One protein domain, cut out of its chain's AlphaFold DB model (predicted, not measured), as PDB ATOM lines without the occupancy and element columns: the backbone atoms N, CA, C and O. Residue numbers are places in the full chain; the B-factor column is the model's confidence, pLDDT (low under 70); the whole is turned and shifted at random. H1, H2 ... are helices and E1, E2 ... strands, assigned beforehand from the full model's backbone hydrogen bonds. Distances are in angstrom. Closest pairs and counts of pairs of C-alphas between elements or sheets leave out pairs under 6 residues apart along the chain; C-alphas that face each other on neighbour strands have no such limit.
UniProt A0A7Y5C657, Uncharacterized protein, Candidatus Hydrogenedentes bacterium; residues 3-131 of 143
ATOM      1  N   ALA A   3      17.985  34.470  49.963       41.66
ATOM      2  CA  ALA A   3      16.732  35.212  49.803       41.66
ATOM      3  C   ALA A   3      15.483  34.304  49.696       41.66
ATOM      4  O   ALA A   3      14.453  34.643  50.270       41.66
ATOM      5  N   LEU A   4      15.590  33.102  49.100       49.91
ATOM      6  CA  LEU A   4      14.463  32.160  48.958       49.91
ATOM      7  C   LEU A   4      13.939  31.607  50.294       49.91
ATOM      8  O   LEU A   4      12.809  31.131  50.355       49.91
ATOM      9  N   VAL A   5      14.751  31.640  51.355       51.44
ATOM     10  CA  VAL A   5      14.383  31.088  52.670       51.44
ATOM     11  C   VAL A   5      13.643  32.124  53.530       51.44
ATOM     12  O   VAL A   5      12.887  31.743  54.421       51.44
ATOM     13  N   GLY A   6      13.809  33.423  53.246       44.84
ATOM     14  CA  GLY A   6      13.264  34.514  54.062       44.84
ATOM     15  C   GLY A   6      12.018  35.188  53.487       44.84
ATOM     16  O   GLY A   6      11.073  35.432  54.235       44.84
ATOM     17  N   ARG A   7      12.007  35.489  52.179       53.50
ATOM     18  CA  ARG A   7      10.868  36.048  51.429       53.50
ATOM     19  C   ARG A   7      11.073  35.744  49.952       53.50
ATOM     20  O   ARG A   7      12.009  36.261  49.363       53.50
ATOM     21  N   LEU A   8      10.217  34.907  49.377       59.34
ATOM     22  CA  LEU A   8      10.117  34.808  47.928       59.34
ATOM     23  C   LEU A   8       9.149  35.917  47.504       59.34
ATOM     24  O   LEU A   8       7.966  35.870  47.858       59.34
ATOM     25  N   GLU A   9       9.634  36.953  46.833       70.12
ATOM     26  CA  GLU A   9       8.762  37.858  46.086       70.12
ATOM     27  C   GLU A   9       8.500  37.265  44.694       70.12
ATOM     28  O   GLU A   9       9.262  36.428  44.208       70.12
ATOM     29  N   VAL A  10       7.428  37.697  44.021       72.88
ATOM     30  CA  VAL A  10       7.083  37.214  42.665       72.88
ATOM     31  C   VAL A  10       8.280  37.349  41.711       72.88
ATOM     32  O   VAL A  10       8.509  36.486  40.866       72.88
ATOM     33  N   ARG A  11       9.084  38.408  41.885       74.94
ATOM     34  CA  ARG A  11      10.321  38.634  41.128       74.94
ATOM     35  C   ARG A  11      11.350  37.531  41.362       74.94
ATOM     36  O   ARG A  11      11.869  37.006  40.388       74.94
ATOM     37  N   ASP A  12      11.603  37.149  42.613       77.81
ATOM     38  CA  ASP A  12      12.565  36.086  42.924       77.81
ATOM     39  C   ASP A  12      12.153  34.763  42.274       77.81
ATOM     40  O   ASP A  12      12.997  33.998  41.819       77.81
ATOM     41  N   TRP A  13      10.849  34.491  42.210       78.62
ATOM     42  CA  TRP A  13      10.334  33.293  41.558       78.62
ATOM     43  C   TRP A  13      10.571  33.302  40.043       78.62
ATOM     44  O   TRP A  13      11.105  32.330  39.508       78.62
ATOM     45  N   VAL A  14      10.261  34.412  39.363       80.88
ATOM     46  CA  VAL A  14      10.550  34.576  37.927       80.88
ATOM     47  C   VAL A  14      12.057  34.511  37.660       80.88
ATOM     48  O   VAL A  14      12.486  33.830  36.727       80.88
ATOM     49  N   ASP A  15      12.870  35.149  38.502       82.12
ATOM     50  CA  ASP A  15      14.328  35.148  38.381       82.12
ATOM     51  C   ASP A  15      14.907  33.741  38.550       82.12
ATOM     52  O   ASP A  15      15.832  33.366  37.831       82.12
ATOM     53  N   VAL A  16      14.362  32.925  39.454       85.56
ATOM     54  CA  VAL A  16      14.806  31.536  39.644       85.56
ATOM     55  C   VAL A  16      14.459  30.669  38.438       85.56
ATOM     56  O   VAL A  16      15.301  29.873  38.024       85.56
ATOM     57  N   ILE A  17      13.271  30.837  37.851       86.94
ATOM     58  CA  ILE A  17      12.903  30.161  36.597       86.94
ATOM     59  C   ILE A  17      13.875  30.567  35.484       86.94
ATOM     60  O   ILE A  17      14.455  29.709  34.824       86.94
ATOM     61  N   ALA A  18      14.158  31.863  35.342       85.88
ATOM     62  CA  ALA A  18      15.124  32.345  34.359       85.88
ATOM     63  C   ALA A  18      16.552  31.824  34.616       85.88
ATOM     64  O   ALA A  18      17.277  31.517  33.668       85.88
ATOM     65  N   CYS A  19      16.975  31.708  35.878       87.38
ATOM     66  CA  CYS A  19      18.278  31.149  36.245       87.38
ATOM     67  C   CYS A  19      18.370  29.655  35.933       87.38
ATOM     68  O   CYS A  19      19.416  29.220  35.451       87.38
ATOM     69  N   HIS A  20      17.301  28.893  36.185       88.44
ATOM     70  CA  HIS A  20      17.228  27.479  35.826       88.44
ATOM     71  C   HIS A  20      17.489  27.292  34.326       88.44
ATOM     72  O   HIS A  20      18.318  26.466  33.959       88.44
ATOM     73  N   ASP A  21      16.874  28.125  33.481       85.88
ATOM     74  CA  ASP A  21      17.031  28.034  32.025       85.88
ATOM     75  C   ASP A  21      18.401  28.503  31.514       85.88
ATOM     76  O   ASP A  21      18.929  27.966  30.544       85.88
ATOM     77  N   ARG A  22      18.937  29.589  32.089       86.62
ATOM     78  CA  ARG A  22      20.049  30.345  31.479       86.62
ATOM     79  C   ARG A  22      21.393  30.146  32.158       86.62
ATOM     80  O   ARG A  22      22.418  30.451  31.555       86.62
ATOM     81  N   ILE A  23      21.393  29.735  33.420       87.50
ATOM     82  CA  ILE A  23      22.598  29.699  34.251       87.50
ATOM     83  C   ILE A  23      22.868  28.270  34.689       87.50
ATOM     84  O   ILE A  23      23.897  27.697  34.339       87.50
ATOM     85  N   GLN A  24      21.968  27.712  35.493       88.94
ATOM     86  CA  GLN A  24      22.142  26.388  36.061       88.94
ATOM     87  C   GLN A  24      20.815  25.880  36.635       88.94
ATOM     88  O   GLN A  24      20.151  26.649  37.341       88.94
ATOM     89  N   PRO A  25      20.463  24.594  36.437       93.50
ATOM     90  CA  PRO A  25      19.272  24.010  37.032       93.50
ATOM     91  C   PRO A  25      19.183  24.255  38.541       93.50
ATOM     92  O   PRO A  25      20.173  24.172  39.278       93.50
ATOM     93  N   ILE A  26      17.965  24.531  39.009       92.44
ATOM     94  CA  ILE A  26      17.671  24.909  40.402       92.44
ATOM     95  C   ILE A  26      18.198  23.892  41.429       92.44
ATOM     96  O   ILE A  26      18.578  24.295  42.529       92.44
ATOM     97  N   ALA A  27      18.307  22.607  41.067       93.19
ATOM     98  CA  ALA A  27      18.967  21.588  41.887       93.19
ATOM     99  C   ALA A  27      20.381  21.988  42.297       93.19
ATOM    100  O   ALA A  27      20.707  21.940  43.480       93.19
ATOM    101  N   TYR A  28      21.215  22.403  41.345       93.25
ATOM    102  CA  TYR A  28      22.610  22.743  41.615       93.25
ATOM    103  C   TYR A  28      22.742  24.046  42.394       93.25
ATOM    104  O   TYR A  28      23.633  24.185  43.234       93.25
ATOM    105  N   LEU A  29      21.820  24.984  42.165       89.44
ATOM    106  CA  LEU A  29      21.731  26.200  42.961       89.44
ATOM    107  C   LEU A  29      21.389  25.846  44.418       89.44
ATOM    108  O   LEU A  29      22.106  26.259  45.333       89.44
ATOM    109  N   ALA A  30      20.343  25.040  44.642       89.38
ATOM    110  CA  ALA A  30      19.899  24.623  45.974       89.38
ATOM    111  C   ALA A  30      20.972  23.793  46.684       89.38
ATOM    112  O   ALA A  30      21.227  23.974  47.875       89.38
ATOM    113  N   TRP A  31      21.656  22.945  45.919       91.81
ATOM    114  CA  TRP A  31      22.796  22.162  46.359       91.81
ATOM    115  C   TRP A  31      23.968  23.029  46.814       91.81
ATOM    116  O   TRP A  31      24.542  22.773  47.864       91.81
ATOM    117  N   ALA A  32      24.320  24.079  46.074       89.44
ATOM    118  CA  ALA A  32      25.367  25.004  46.494       89.44
ATOM    119  C   ALA A  32      24.926  25.868  47.693       89.44
ATOM    120  O   ALA A  32      25.740  26.226  48.545       89.44
ATOM    121  N   ALA A  33      23.640  26.217  47.776       84.94
ATOM    122  CA  ALA A  33      23.103  27.075  48.827       84.94
ATOM    123  C   ALA A  33      23.073  26.413  50.212       84.94
ATOM    124  O   ALA A  33      23.276  27.126  51.196       84.94
ATOM    125  N   SER A  34      22.906  25.087  50.302       85.94
ATOM    126  CA  SER A  34      22.959  24.357  51.584       85.94
ATOM    127  C   SER A  34      24.298  24.518  52.314       85.94
ATOM    128  O   SER A  34      24.365  24.401  53.530       85.94
ATOM    129  N   GLY A  35      25.374  24.862  51.602       81.38
ATOM    130  CA  GLY A  35      26.692  25.097  52.197       81.38
ATOM    131  C   GLY A  35      26.793  26.400  52.986       81.38
ATOM    132  O   GLY A  35      27.747  26.581  53.739       81.38
ATOM    133  N   LYS A  36      25.836  27.322  52.811       76.75
ATOM    134  CA  LYS A  36      25.802  28.595  53.546       76.75
ATOM    135  C   LYS A  36      25.173  28.465  54.926       76.75
ATOM    136  O   LYS A  36      25.547  29.222  55.815       76.75
ATOM    137  N   ASP A  37      24.233  27.541  55.087       71.06
ATOM    138  CA  ASP A  37      23.548  27.295  56.347       71.06
ATOM    139  C   ASP A  37      23.401  25.778  56.560       71.06
ATOM    140  O   ASP A  37      22.557  25.149  55.916       71.06
ATOM    141  N   PRO A  38      24.204  25.182  57.464       66.38
ATOM    142  CA  PRO A  38      24.171  23.749  57.749       66.38
ATOM    143  C   PRO A  38      22.812  23.236  58.239       66.38
ATOM    144  O   PRO A  38      22.583  22.028  58.218       66.38
ATOM    145  N   ALA A  39      21.916  24.120  58.697       71.12
ATOM    146  CA  ALA A  39      20.575  23.744  59.130       71.12
ATOM    147  C   ALA A  39      19.654  23.350  57.962       71.12
ATOM    148  O   ALA A  39      18.599  22.758  58.195       71.12
ATOM    149  N   PHE A  40      20.035  23.644  56.712       75.06
ATOM    150  CA  PHE A  40      19.212  23.375  55.538       75.06
ATOM    151  C   PHE A  40      19.866  22.365  54.594       75.06
ATOM    152  O   PHE A  40      20.916  22.613  54.007       75.06
ATOM    153  N   SER A  41      19.192  21.234  54.370       86.06
ATOM    154  CA  SER A  41      19.537  20.332  53.271       86.06
ATOM    155  C   SER A  41      19.096  20.923  51.921       86.06
ATOM    156  O   SER A  41      18.130  21.693  51.870       86.06
ATOM    157  N   PRO A  42      19.720  20.521  50.797       86.12
ATOM    158  CA  PRO A  42      19.264  20.909  49.459       86.12
ATOM    159  C   PRO A  42      17.769  20.622  49.231       86.12
ATOM    160  O   PRO A  42      17.038  21.460  48.706       86.12
ATOM    161  N   SER A  43      17.286  19.472  49.716       86.75
ATOM    162  CA  SER A  43      15.872  19.088  49.659       86.75
ATOM    163  C   SER A  43      14.959  19.979  50.507       86.75
ATOM    164  O   SER A  43      13.839  20.275  50.089       86.75
ATOM    165  N   ALA A  44      15.418  20.450  51.672       85.19
ATOM    166  CA  ALA A  44      14.664  21.383  52.507       85.19
ATOM    167  C   ALA A  44      14.534  22.758  51.835       85.19
ATOM    168  O   ALA A  44      13.464  23.362  51.891       85.19
ATOM    169  N   ILE A  45      15.586  23.218  51.148       86.19
ATOM    170  CA  ILE A  45      15.567  24.461  50.363       86.19
ATOM    171  C   ILE A  45      14.539  24.363  49.230       86.19
ATOM    172  O   ILE A  45      13.708  25.261  49.092       86.19
ATOM    173  N   LEU A  46      14.538  23.265  48.462       87.31
ATOM    174  CA  LEU A  46      13.535  23.044  47.411       87.31
ATOM    175  C   LEU A  46      12.116  22.938  47.973       87.31
ATOM    176  O   LEU A  46      11.202  23.572  47.456       87.31
ATOM    177  N   SER A  47      11.934  22.195  49.067       84.88
ATOM    178  CA  SER A  47      10.630  22.052  49.727       84.88
ATOM    179  C   SER A  47      10.081  23.393  50.202       84.88
ATOM    180  O   SER A  47       8.877  23.630  50.124       84.88
ATOM    181  N   GLN A  48      10.951  24.274  50.699       82.19
ATOM    182  CA  GLN A  48      10.558  25.620  51.084       82.19
ATOM    183  C   GLN A  48      10.166  26.434  49.853       82.19
ATOM    184  O   GLN A  48       9.063  26.971  49.828       82.19
ATOM    185  N   ALA A  49      11.002  26.445  48.810       81.00
ATOM    186  CA  ALA A  49      10.714  27.150  47.563       81.00
ATOM    187  C   ALA A  49       9.388  26.694  46.928       81.00
ATOM    188  O   ALA A  49       8.607  27.524  46.470       81.00
ATOM    189  N   ALA A  50       9.086  25.392  46.955       82.25
ATOM    190  CA  ALA A  50       7.838  24.823  46.447       82.25
ATOM    191  C   ALA A  50       6.590  25.313  47.205       82.25
ATOM    192  O   ALA A  50       5.501  25.384  46.638       82.25
ATOM    193  N   ARG A  51       6.725  25.655  48.492       78.44
ATOM    194  CA  ARG A  51       5.610  26.139  49.323       78.44
ATOM    195  C   ARG A  51       5.374  27.638  49.169       78.44
ATOM    196  O   ARG A  51       4.222  28.061  49.221       78.44
ATOM    197  N   THR A  52       6.432  28.429  48.993       70.38
ATOM    198  CA  THR A  52       6.351  29.897  48.882       70.38
ATOM    199  C   THR A  52       6.032  30.411  47.476       70.38
ATOM    200  O   THR A  52       5.682  31.574  47.338       70.38
ATOM    201  N   SER A  53       6.080  29.569  46.444       66.38
ATOM    202  CA  SER A  53       5.918  29.931  45.018       66.38
ATOM    203  C   SER A  53       4.467  29.968  44.503       66.38
ATOM    204  O   SER A  53       4.207  29.792  43.314       66.38
ATOM    205  N   ARG A  54       3.484  30.196  45.379       65.88
ATOM    206  CA  ARG A  54       2.063  30.254  44.995       65.88
ATOM    207  C   ARG A  54       1.631  31.690  44.703       65.88
ATOM    208  O   ARG A  54       1.069  32.335  45.581       65.88
ATOM    209  N   TYR A  55       1.864  32.160  43.479       68.50
ATOM    210  CA  TYR A  55       1.429  33.492  43.039       68.50
ATOM    211  C   TYR A  55       0.257  33.422  42.062       68.50
ATOM    212  O   TYR A  55       0.176  32.545  41.201       68.50
ATOM    213  N   SER A  56      -0.666  34.365  42.202       65.25
ATOM    214  CA  SER A  56      -1.805  34.554  41.313       65.25
ATOM    215  C   SER A  56      -1.407  35.245  40.005       65.25
ATOM    216  O   SER A  56      -0.409  35.962  39.917       65.25
ATOM    217  N   VAL A  57      -2.255  35.094  38.984       64.31
ATOM    218  CA  VAL A  57      -2.112  35.774  37.684       64.31
ATOM    219  C   VAL A  57      -1.983  37.295  37.847       64.31
ATOM    220  O   VAL A  57      -1.210  37.924  37.132       64.31
ATOM    221  N   MET A  58      -2.706  37.887  38.806       60.66
ATOM    222  CA  MET A  58      -2.669  39.331  39.067       60.66
ATOM    223  C   MET A  58      -1.332  39.790  39.656       60.66
ATOM    224  O   MET A  58      -0.836  40.844  39.275       60.66
ATOM    225  N   GLU A  59      -0.733  39.002  40.549       68.94
ATOM    226  CA  GLU A  59       0.575  39.307  41.144       68.94
ATOM    227  C   GLU A  59       1.699  39.229  40.106       68.94
ATOM    228  O   GLU A  59       2.597  40.067  40.098       68.94
ATOM    229  N   ILE A  60       1.607  38.270  39.183       68.81
ATOM    230  CA  ILE A  60       2.547  38.123  38.067       68.81
ATOM    231  C   ILE A  60       2.363  39.267  37.069       68.81
ATOM    232  O   ILE A  60       3.353  39.859  36.655       68.81
ATOM    233  N   ALA A  61       1.126  39.636  36.722       66.31
ATOM    234  CA  ALA A  61       0.841  40.743  35.803       66.31
ATOM    235  C   ALA A  61       1.208  42.130  36.365       66.31
ATOM    236  O   ALA A  61       1.430  43.057  35.591       66.31
ATOM    237  N   ALA A  62       1.274  42.284  37.691       69.88
ATOM    238  CA  ALA A  62       1.652  43.534  38.350       69.88
ATOM    239  C   ALA A  62       3.160  43.844  38.274       69.88
ATOM    240  O   ALA A  62       3.570  44.970  38.565       69.88
ATOM    241  N   LEU A  63       3.993  42.871  37.894       71.62
ATOM    242  CA  LEU A  63       5.415  43.102  37.660       71.62
ATOM    243  C   LEU A  63       5.637  43.881  36.355       71.62
ATOM    244  O   LEU A  63       4.941  43.691  35.360       71.62
ATOM    245  N   GLN A  64       6.646  44.755  36.354       69.06
ATOM    246  CA  GLN A  64       7.109  45.408  35.132       69.06
ATOM    247  C   GLN A  64       8.025  44.452  34.366       69.06
ATOM    248  O   GLN A  64       9.046  44.019  34.902       69.06
ATOM    249  N   TYR A  65       7.656  44.143  33.124       68.94
ATOM    250  CA  TYR A  65       8.450  43.329  32.209       68.94
ATOM    251  C   TYR A  65       8.889  44.171  31.016       68.94
ATOM    252  O   TYR A  65       8.083  44.910  30.447       68.94
ATOM    253  N   ASP A  66      10.134  43.992  30.586       66.25
ATOM    254  CA  ASP A  66      10.579  44.455  29.274       66.25
ATOM    255  C   ASP A  66      10.040  43.484  28.208       66.25
ATOM    256  O   ASP A  66      10.698  42.516  27.827       66.25
ATOM    257  N   GLY A  67       8.794  43.696  27.772       69.44
ATOM    258  CA  GLY A  67       8.129  42.890  26.741       69.44
ATOM    259  C   GLY A  67       6.807  42.265  27.192       69.44
ATOM    260  O   GLY A  67       6.127  42.776  28.080       69.44
ATOM    261  N   GLN A  68       6.404  41.172  26.536       70.19
ATOM    262  CA  GLN A  68       5.147  40.495  26.862       70.19
ATOM    263  C   GLN A  68       5.274  39.764  28.211       70.19
ATOM    264  O   GLN A  68       6.205  38.970  28.370       70.19
ATOM    265  N   PRO A  69       4.358  39.994  29.173       69.06
ATOM    266  CA  PRO A  69       4.401  39.313  30.457       69.06
ATOM    267  C   PRO A  69       4.251  37.796  30.263       69.06
ATOM    268  O   PRO A  69       3.444  37.355  29.434       69.06
ATOM    269  N   PRO A  70       5.013  36.983  31.011       73.56
ATOM    270  CA  PRO A  70       4.923  35.535  30.931       73.56
ATOM    271  C   PRO A  70       3.549  35.047  31.402       73.56
ATOM    272  O   PRO A  70       2.943  35.603  32.321       73.56
ATOM    273  N   ASN A  71       3.055  33.977  30.780       81.31
ATOM    274  CA  ASN A  71       1.813  33.343  31.195       81.31
ATOM    275  C   ASN A  71       2.015  32.652  32.555       81.31
ATOM    276  O   ASN A  71       2.874  31.784  32.708       81.31
ATOM    277  N   ALA A  72       1.201  33.032  33.537       77.88
ATOM    278  CA  ALA A  72       1.266  32.504  34.896       77.88
ATOM    279  C   ALA A  72       1.068  30.981  34.977       77.88
ATOM    280  O   ALA A  72       1.737  30.317  35.767       77.88
ATOM    281  N   SER A  73       0.169  30.423  34.165       80.06
ATOM    282  CA  SER A  73      -0.076  28.979  34.109       80.06
ATOM    283  C   SER A  73       1.125  28.233  33.536       80.06
ATOM    284  O   SER A  73       1.517  27.210  34.093       80.06
ATOM    285  N   ASP A  74       1.756  28.778  32.495       84.56
ATOM    286  CA  ASP A  74       2.961  28.184  31.907       84.56
ATOM    287  C   ASP A  74       4.128  28.224  32.898       84.56
ATOM    288  O   ASP A  74       4.842  27.237  33.057       84.56
ATOM    289  N   LEU A  75       4.302  29.334  33.623       83.50
ATOM    290  CA  LEU A  75       5.316  29.430  34.676       83.50
ATOM    291  C   LEU A  75       5.068  28.433  35.812       83.50
ATOM    292  O   LEU A  75       6.019  27.833  36.303       83.50
ATOM    293  N   ALA A  76       3.814  28.229  36.218       83.12
ATOM    294  CA  ALA A  76       3.466  27.271  37.263       83.12
ATOM    295  C   ALA A  76       3.737  25.816  36.847       83.12
ATOM    296  O   ALA A  76       4.258  25.047  37.656       83.12
ATOM    297  N   LEU A  77       3.421  25.445  35.601       87.00
ATOM    298  CA  LEU A  77       3.740  24.120  35.057       87.00
ATOM    299  C   LEU A  77       5.252  23.899  35.015       87.00
ATOM    300  O   LEU A  77       5.753  22.945  35.603       87.00
ATOM    301  N   ARG A  78       5.985  24.847  34.424       88.06
ATOM    302  CA  ARG A  78       7.450  24.792  34.346       88.06
ATOM    303  C   ARG A  78       8.091  24.706  35.721       88.06
ATOM    304  O   ARG A  78       9.032  23.953  35.914       88.06
ATOM    305  N   TRP A  79       7.573  25.453  36.689       88.88
ATOM    306  CA  TRP A  79       8.053  25.396  38.061       88.88
ATOM    307  C   TRP A  79       7.911  23.999  38.676       88.88
ATOM    308  O   TRP A  79       8.816  23.553  39.378       88.88
ATOM    309  N   HIS A  80       6.803  23.302  38.412       88.56
ATOM    310  CA  HIS A  80       6.613  21.931  38.881       88.56
ATOM    311  C   HIS A  80       7.628  20.979  38.240       88.56
ATOM    312  O   HIS A  80       8.340  20.285  38.966       88.56
ATOM    313  N   ASP A  81       7.778  21.044  36.915       91.38
ATOM    314  CA  ASP A  81       8.741  20.226  36.169       91.38
ATOM    315  C   ASP A  81      10.179  20.452  36.667       91.38
ATOM    316  O   ASP A  81      10.921  19.504  36.927       91.38
ATOM    317  N   MET A  82      10.555  21.716  36.893       92.75
ATOM    318  CA  MET A  82      11.857  22.097  37.446       92.75
ATOM    319  C   MET A  82      12.099  21.519  38.844       92.75
ATOM    320  O   MET A  82      13.234  21.177  39.176       92.75
ATOM    321  N   LEU A  83      11.074  21.471  39.701       91.44
ATOM    322  CA  LEU A  83      11.190  20.917  41.050       91.44
ATOM    323  C   LEU A  83      11.328  19.394  41.023       91.44
ATOM    324  O   LEU A  83      12.129  18.850  41.788       91.44
ATOM    325  N   ASP A  84      10.583  18.720  40.152       92.62
ATOM    326  CA  ASP A  84      10.656  17.270  39.985       92.62
ATOM    327  C   ASP A  84      12.021  16.843  39.445       92.62
ATOM    328  O   ASP A  84      12.680  15.985  40.043       92.62
ATOM    329  N   GLU A  85      12.507  17.509  38.393       94.19
ATOM    330  CA  GLU A  85      13.870  17.316  37.895       94.19
ATOM    331  C   GLU A  85      14.890  17.594  39.004       94.19
ATOM    332  O   GLU A  85      15.820  16.816  39.231       94.19
ATOM    333  N   ALA A  86      14.709  18.676  39.764       94.00
ATOM    334  CA  ALA A  86      15.666  19.034  40.793       94.00
ATOM    335  C   ALA A  86      15.758  17.990  41.917       94.00
ATOM    336  O   ALA A  86      16.855  17.710  42.412       94.00
ATOM    337  N   HIS A  87      14.639  17.377  42.304       93.31
ATOM    338  CA  HIS A  87      14.645  16.263  43.249       93.31
ATOM    339  C   HIS A  87      15.400  15.048  42.698       93.31
ATOM    340  O   HIS A  87      16.183  14.442  43.437       93.31
ATOM    341  N   GLN A  88      15.227  14.720  41.415       94.62
ATOM    342  CA  GLN A  88      15.969  13.636  40.764       94.62
ATOM    343  C   GLN A  88      17.475  13.913  40.772       94.62
ATOM    344  O   GLN A  88      18.250  13.083  41.245       94.62
ATOM    345  N   LEU A  89      17.898  15.107  40.355       94.94
ATOM    346  CA  LEU A  89      19.309  15.500  40.327       94.94
ATOM    347  C   LEU A  89      19.957  15.460  41.718       94.94
ATOM    348  O   LEU A  89      21.045  14.906  41.877       94.94
ATOM    349  N   ILE A  90      19.283  15.985  42.747       93.88
ATOM    350  CA  ILE A  90      19.792  15.963  44.130       93.88
ATOM    351  C   ILE A  90      19.955  14.532  44.651       93.88
ATOM    352  O   ILE A  90      20.891  14.277  45.403       93.88
ATOM    353  N   SER A  91      19.093  13.595  44.244       93.56
ATOM    354  CA  SER A  91      19.195  12.186  44.653       93.56
ATOM    355  C   SER A  91      20.414  11.455  44.072       93.56
ATOM    356  O   SER A  91      20.834  10.434  44.613       93.56
ATOM    357  N   ILE A  92      20.983  11.978  42.981       94.81
ATOM    358  CA  ILE A  92      22.131  11.399  42.270       94.81
ATOM    359  C   ILE A  92      23.448  12.030  42.742       94.81
ATOM    360  O   ILE A  92      24.497  11.388  42.686       94.81
ATOM    361  N   LEU A  93      23.408  13.289  43.187       93.50
ATOM    362  CA  LEU A  93      24.597  14.021  43.611       93.50
ATOM    363  C   LEU A  93      25.259  13.379  44.851       93.50
ATOM    364  O   LEU A  93      24.559  13.020  45.800       93.50
ATOM    365  N   PRO A  94      26.605  13.282  44.897       92.06
ATOM    366  CA  PRO A  94      27.312  12.703  46.041       92.06
ATOM    367  C   PRO A  94      27.106  13.532  47.328       92.06
ATOM    368  O   PRO A  94      27.537  14.690  47.371       92.06
ATOM    369  N   PRO A  95      26.467  13.000  48.389       89.25
ATOM    370  CA  PRO A  95      26.075  13.767  49.581       89.25
ATOM    371  C   PRO A  95      27.247  14.427  50.325       89.25
ATOM    372  O   PRO A  95      27.084  15.503  50.901       89.25
ATOM    373  N   GLU A  96      28.449  13.854  50.261       90.19
ATOM    374  CA  GLU A  96      29.701  14.401  50.804       90.19
ATOM    375  C   GLU A  96      30.142  15.726  50.152       90.19
ATOM    376  O   GLU A  96      31.095  16.381  50.592       90.19
ATOM    377  N   HIS A  97      29.485  16.127  49.067       92.06
ATOM    378  CA  HIS A  97      29.725  17.378  48.361       92.06
ATOM    379  C   HIS A  97      28.570  18.373  48.484       92.06
ATOM    380  O   HIS A  97      28.594  19.405  47.808       92.06
ATOM    381  N   SER A  98      27.596  18.100  49.360       90.31
ATOM    382  CA  SER A  98      26.520  19.039  49.683       90.31
ATOM    383  C   SER A  98      27.097  20.395  50.085       90.31
ATOM    384  O   SER A  98      28.082  20.480  50.825       90.31
ATOM    385  N   GLY A  99      26.517  21.465  49.550       87.81
ATOM    386  CA  GLY A  99      26.961  22.831  49.800       87.81
ATOM    387  C   GLY A  99      28.094  23.332  48.909       87.81
ATOM    388  O   GLY A  99      28.591  24.441  49.116       87.81
ATOM    389  N   LYS A 100      28.518  22.548  47.914       91.50
ATOM    390  CA  LYS A 100      29.547  22.937  46.938       91.50
ATOM    391  C   LYS A 100      28.927  23.210  45.575       91.50
ATOM    392  O   LYS A 100      28.021  22.508  45.154       91.50
ATOM    393  N   CYS A 101      29.439  24.197  44.854       91.06
ATOM    394  CA  CYS A 101      29.050  24.441  43.470       91.06
ATOM    395  C   CYS A 101      29.536  23.295  42.571       91.06
ATOM    396  O   CYS A 101      30.669  22.834  42.729       91.06
ATOM    397  N   VAL A 102      28.678  22.849  41.650       93.56
ATOM    398  CA  VAL A 102      28.974  21.780  40.690       93.56
ATOM    399  C   VAL A 102      29.452  22.405  39.383       93.56
ATOM    400  O   VAL A 102      28.707  23.132  38.723       93.56
ATOM    401  N   LEU A 103      30.704  22.127  39.038       94.19
ATOM    402  CA  LEU A 103      31.408  22.666  37.878       94.19
ATOM    403  C   LEU A 103      31.912  21.534  36.984       94.19
ATOM    404  O   LEU A 103      32.078  20.400  37.436       94.19
ATOM    405  N   LEU A 104      32.229  21.859  35.738       93.31
ATOM    406  CA  LEU A 104      33.084  21.036  34.889       93.31
ATOM    407  C   LEU A 104      34.569  21.298  35.198       93.31
ATOM    408  O   LEU A 104      34.934  22.235  35.915       93.31
ATOM    409  N   ARG A 105      35.460  20.450  34.667       90.62
ATOM    410  CA  ARG A 105      36.922  20.575  34.862       90.62
ATOM    411  C   ARG A 105      37.515  21.884  34.338       90.62
ATOM    412  O   ARG A 105      38.508  22.353  34.889       90.62
ATOM    413  N   ASP A 106      36.910  22.472  33.316       91.00
ATOM    414  CA  ASP A 106      37.263  23.791  32.774       91.00
ATOM    415  C   ASP A 106      36.734  24.961  33.630       91.00
ATOM    416  O   ASP A 106      36.973  26.125  33.313       91.00
ATOM    417  N   ARG A 107      36.085  24.650  34.762       88.06
ATOM    418  CA  ARG A 107      35.472  25.577  35.722       88.06
ATOM    419  C   ARG A 107      34.210  26.271  35.209       88.06
ATOM    420  O   ARG A 107      33.744  27.201  35.868       88.06
ATOM    421  N   SER A 108      33.625  25.817  34.100       92.06
ATOM    422  CA  SER A 108      32.281  26.239  33.707       92.06
ATOM    423  C   SER A 108      31.225  25.622  34.634       92.06
ATOM    424  O   SER A 108      31.462  24.599  35.285       92.06
ATOM    425  N   LEU A 109      30.042  26.238  34.705       91.75
ATOM    426  CA  LEU A 109      28.909  25.668  35.439       91.75
ATOM    427  C   LEU A 109      28.445  24.375  34.758       91.75
ATOM    428  O   LEU A 109      28.354  24.317  33.532       91.75
ATOM    429  N   PHE A 110      28.133  23.349  35.553       93.75
ATOM    430  CA  PHE A 110      27.471  22.153  35.040       93.75
ATOM    431  C   PHE A 110      25.957  22.377  34.981       93.75
ATOM    432  O   PHE A 110      25.340  22.600  36.022       93.75
ATOM    433  N   SER A 111      25.357  22.291  33.795       93.44
ATOM    434  CA  SER A 111      23.924  22.540  33.579       93.44
ATOM    435  C   SER A 111      23.147  21.345  33.011       93.44
ATOM    436  O   SER A 111      22.012  21.520  32.584       93.44
ATOM    437  N   GLY A 112      23.748  20.150  32.984       92.88
ATOM    438  CA  GLY A 112      23.127  18.952  32.409       92.88
ATOM    439  C   GLY A 112      22.005  18.361  33.269       92.88
ATOM    440  O   GLY A 112      21.990  18.544  34.486       92.88
ATOM    441  N   GLY A 113      21.093  17.626  32.628       93.31
ATOM    442  CA  GLY A 113      20.019  16.879  33.295       93.31
ATOM    443  C   GLY A 113      20.503  15.539  33.867       93.31
ATOM    444  O   GLY A 113      21.704  15.260  33.906       93.31
ATOM    445  N   GLU A 114      19.581  14.667  34.293       94.44
ATOM    446  CA  GLU A 114      19.935  13.367  34.899       94.44
ATOM    447  C   GLU A 114      20.922  12.536  34.047       94.44
ATOM    448  O   GLU A 114      21.929  12.072  34.602       94.44
ATOM    449  N   PRO A 115      20.689  12.321  32.735       94.62
ATOM    450  CA  PRO A 115      21.568  11.473  31.932       94.62
ATOM    451  C   PRO A 115      22.995  12.025  31.873       94.62
ATOM    452  O   PRO A 115      23.963  11.278  32.053       94.62
ATOM    453  N   ASP A 116      23.120  13.340  31.702       95.81
ATOM    454  CA  ASP A 116      24.402  14.040  31.645       95.81
ATOM    455  C   ASP A 116      25.112  14.003  32.995       95.81
ATOM    456  O   ASP A 116      26.325  13.804  33.053       95.81
ATOM    457  N   LEU A 117      24.369  14.158  34.096       95.69
ATOM    458  CA  LEU A 117      24.920  14.109  35.446       95.69
ATOM    459  C   LEU A 117      25.537  12.739  35.728       95.69
ATOM    460  O   LEU A 117      26.671  12.654  36.204       95.69
ATOM    461  N   ARG A 118      24.822  11.657  35.399       94.88
ATOM    462  CA  ARG A 118      25.336  10.289  35.561       94.88
ATOM    463  C   ARG A 118      26.586  10.071  34.718       94.88
ATOM    464  O   ARG A 118      27.584   9.578  35.241       94.88
ATOM    465  N   ALA A 119      26.560  10.485  33.452       95.44
ATOM    466  CA  ALA A 119      27.711  10.382  32.561       95.44
ATOM    467  C   ALA A 119      28.921  11.172  33.090       95.44
ATOM    468  O   ALA A 119      30.036  10.647  33.125       95.44
ATOM    469  N   ALA A 120      28.709  12.400  33.568       94.56
ATOM    470  CA  ALA A 120      29.761  13.258  34.103       94.56
ATOM    471  C   ALA A 120      30.369  12.705  35.403       94.56
ATOM    472  O   ALA A 120      31.586  12.791  35.588       94.56
ATOM    473  N   ILE A 121      29.561  12.096  36.278       92.88
ATOM    474  CA  ILE A 121      30.050  11.386  37.470       92.88
ATOM    475  C   ILE A 121      30.897  10.180  37.056       92.88
ATOM    476  O   ILE A 121      32.030  10.048  37.518       92.88
ATOM    477  N   SER A 122      30.399   9.324  36.156       94.12
ATOM    478  CA  SER A 122      31.134   8.140  35.685       94.12
ATOM    479  C   SER A 122      32.451   8.495  34.992       94.12
ATOM    480  O   SER A 122      33.441   7.785  35.152       94.12
ATOM    481  N   ALA A 123      32.489   9.614  34.268       94.69
ATOM    482  CA  ALA A 123      33.694  10.130  33.625       94.69
ATOM    483  C   ALA A 123      34.627  10.900  34.581       94.69
ATOM    484  O   ALA A 123      35.681  11.375  34.153       94.69
ATOM    485  N   ASN A 124      34.255  11.066  35.856       92.94
ATOM    486  CA  ASN A 124      34.950  11.923  36.818       92.94
ATOM    487  C   ASN A 124      35.214  13.337  36.249       92.94
ATOM    488  O   ASN A 124      36.316  13.886  36.360       92.94
ATOM    489  N   ALA A 125      34.220  13.900  35.559       94.06
ATOM    490  CA  ALA A 125      34.295  15.183  34.856       94.06
ATOM    491  C   ALA A 125      33.830  16.375  35.712       94.06
ATOM    492  O   ALA A 125      34.036  17.525  35.323       94.06
ATOM    493  N   LEU A 126      33.227  16.101  36.872       95.12
ATOM    494  CA  LEU A 126      32.710  17.119  37.782       95.12
ATOM    495  C   LEU A 126      33.768  17.593  38.779       95.12
ATOM    496  O   LEU A 126      34.582  16.818  39.282       95.12
ATOM    497  N   VAL A 127      33.706  18.877  39.114       94.50
ATOM    498  CA  VAL A 127      34.481  19.526  40.169       94.50
ATOM    499  C   VAL A 127      33.508  20.151  41.163       94.50
ATOM    500  O   VAL A 127      32.628  20.920  40.786       94.50
ATOM    501  N   PHE A 128      33.687  19.847  42.448       93.50
ATOM    502  CA  PHE A 128      32.858  20.382  43.528       93.50
ATOM    503  C   PHE A 128      33.621  21.466  44.286       93.50
ATOM    504  O   PHE A 128      34.555  21.174  45.037       93.50
ATOM    505  N   GLN A 129      33.223  22.725  44.109       88.94
ATOM    506  CA  GLN A 129      33.923  23.877  44.675       88.94
ATOM    507  C   GLN A 129      33.133  24.517  45.822       88.94
ATOM    508  O   GLN A 129      32.000  24.961  45.643       88.94
ATOM    509  N   SER A 130      33.742  24.621  47.004       83.19
ATOM    510  CA  SER A 130      33.157  25.369  48.124       83.19
ATOM    511  C   SER A 130      33.080  26.865  47.804       83.19
ATOM    512  O   SER A 130      34.001  27.433  47.210       83.19
ATOM    513  N   GLY A 131      32.003  27.526  48.232       66.62
ATOM    514  CA  GLY A 131      31.914  28.985  48.163       66.62
ATOM    515  C   GLY A 131      33.007  29.645  49.011       66.62
ATOM    516  O   GLY A 131      33.229  29.256  50.154       66.62
TER     517      GLY A 131
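Overview. This is residues 3 to 131 of the 143 residues of an uncharacterized protein of Candidatus Hydrogenedentes bacterium (UniProt A0A7Y5C657). An elongated, mostly helical body is built along one long helix, H6, with H4 side by side with part of it in the opposite direction and H2 and H3 crossing it steeply. At one end of the body a ribbon of two strands, E1 and E2, stands next to H3, with H7 beside the last part of H6; at the other end lie the short H5 and the loop of residues 62 to 71. The printed part has 129 residues, with seven named helices and two named strands in the order H1 H2 H3 H4 H5 H6 E1 H7 E2; the sheet E1 - E2 is antiparallel, and the class is mostly helix. The whole is compact, with a radius of gyration of the C-alphas of 15.3 A, and spans 46 by 30 by 22 A.

Along the chain. H1, residues 3 to 6, begins with C-alpha 3 at (16.732, 35.212, 49.803). H2, residues 10 to 22, is 18.5 A long, and H3 is residues 26 to 33, 10.3 A. H4, residues 42 to 52, measures 15.7 A; H5 is residues 57 to 61. H6, residues 72 to 92, runs 30.6 A from C-alpha 72 at (1.266, 32.504, 34.896). E1, residues 100 to 104, is 12.7 A, H7, residues 114 to 122, 12.4 A, and E2, residues 126 to 130, 13.2 A, ending with C-alpha 130 at (33.157, 25.369, 48.124).

Arrangement. H6 is the hub, touching five helices, and the helix packing is part aligned, part crossed. Its residues 82 to 90 touch H3 at a steep tilt of 60 degrees, the same way; the closest C-alphas, of Ala 27 and Ala 86, are 4.3 A apart. Its residues 83 to 90 touch H4 at a shallow tilt of 15 degrees, opposite ways, closest at the C-alphas of Leu 46 and Leu 83, 7.1 A. H2, with residues 17 to 20, touches H6 at a steep 58 degrees, closest at the C-alphas of Ile 17 and Trp 79, 7.0 A. H7 touches H6 at a shallow 25 degrees, the same way, closest at the C-alphas of Leu 89 and Glu 114, 5.9 A. H5 only just touches H6, with 3 pairs of C-alphas within 8 A, closest at Val 57 and Ala 72, 5.5 A. H1 touches H4, closest at the C-alphas of Leu 4 and Ala 49, 6.4 A. The closest C-alphas of H3 and E1, of Ala 32 and Lys 100, are 4.7 A apart. Across E1 and E2, N 101 and O 129 are 2.8 A apart, within hydrogen-bond range. In H2 to H7 every O i to N i+4 pair is within hydrogen-bond range; H1 is too short for one.

Size, cuts and confidence. The C-alphas farthest apart, of Met 58 and Ala 123, are 47.0 A apart. The printed part has no cut, and no link is long. The mean pLDDT of the printed part is 83.2; 23 residues are under 70, among them residues 3 to 8 and 53 to 62.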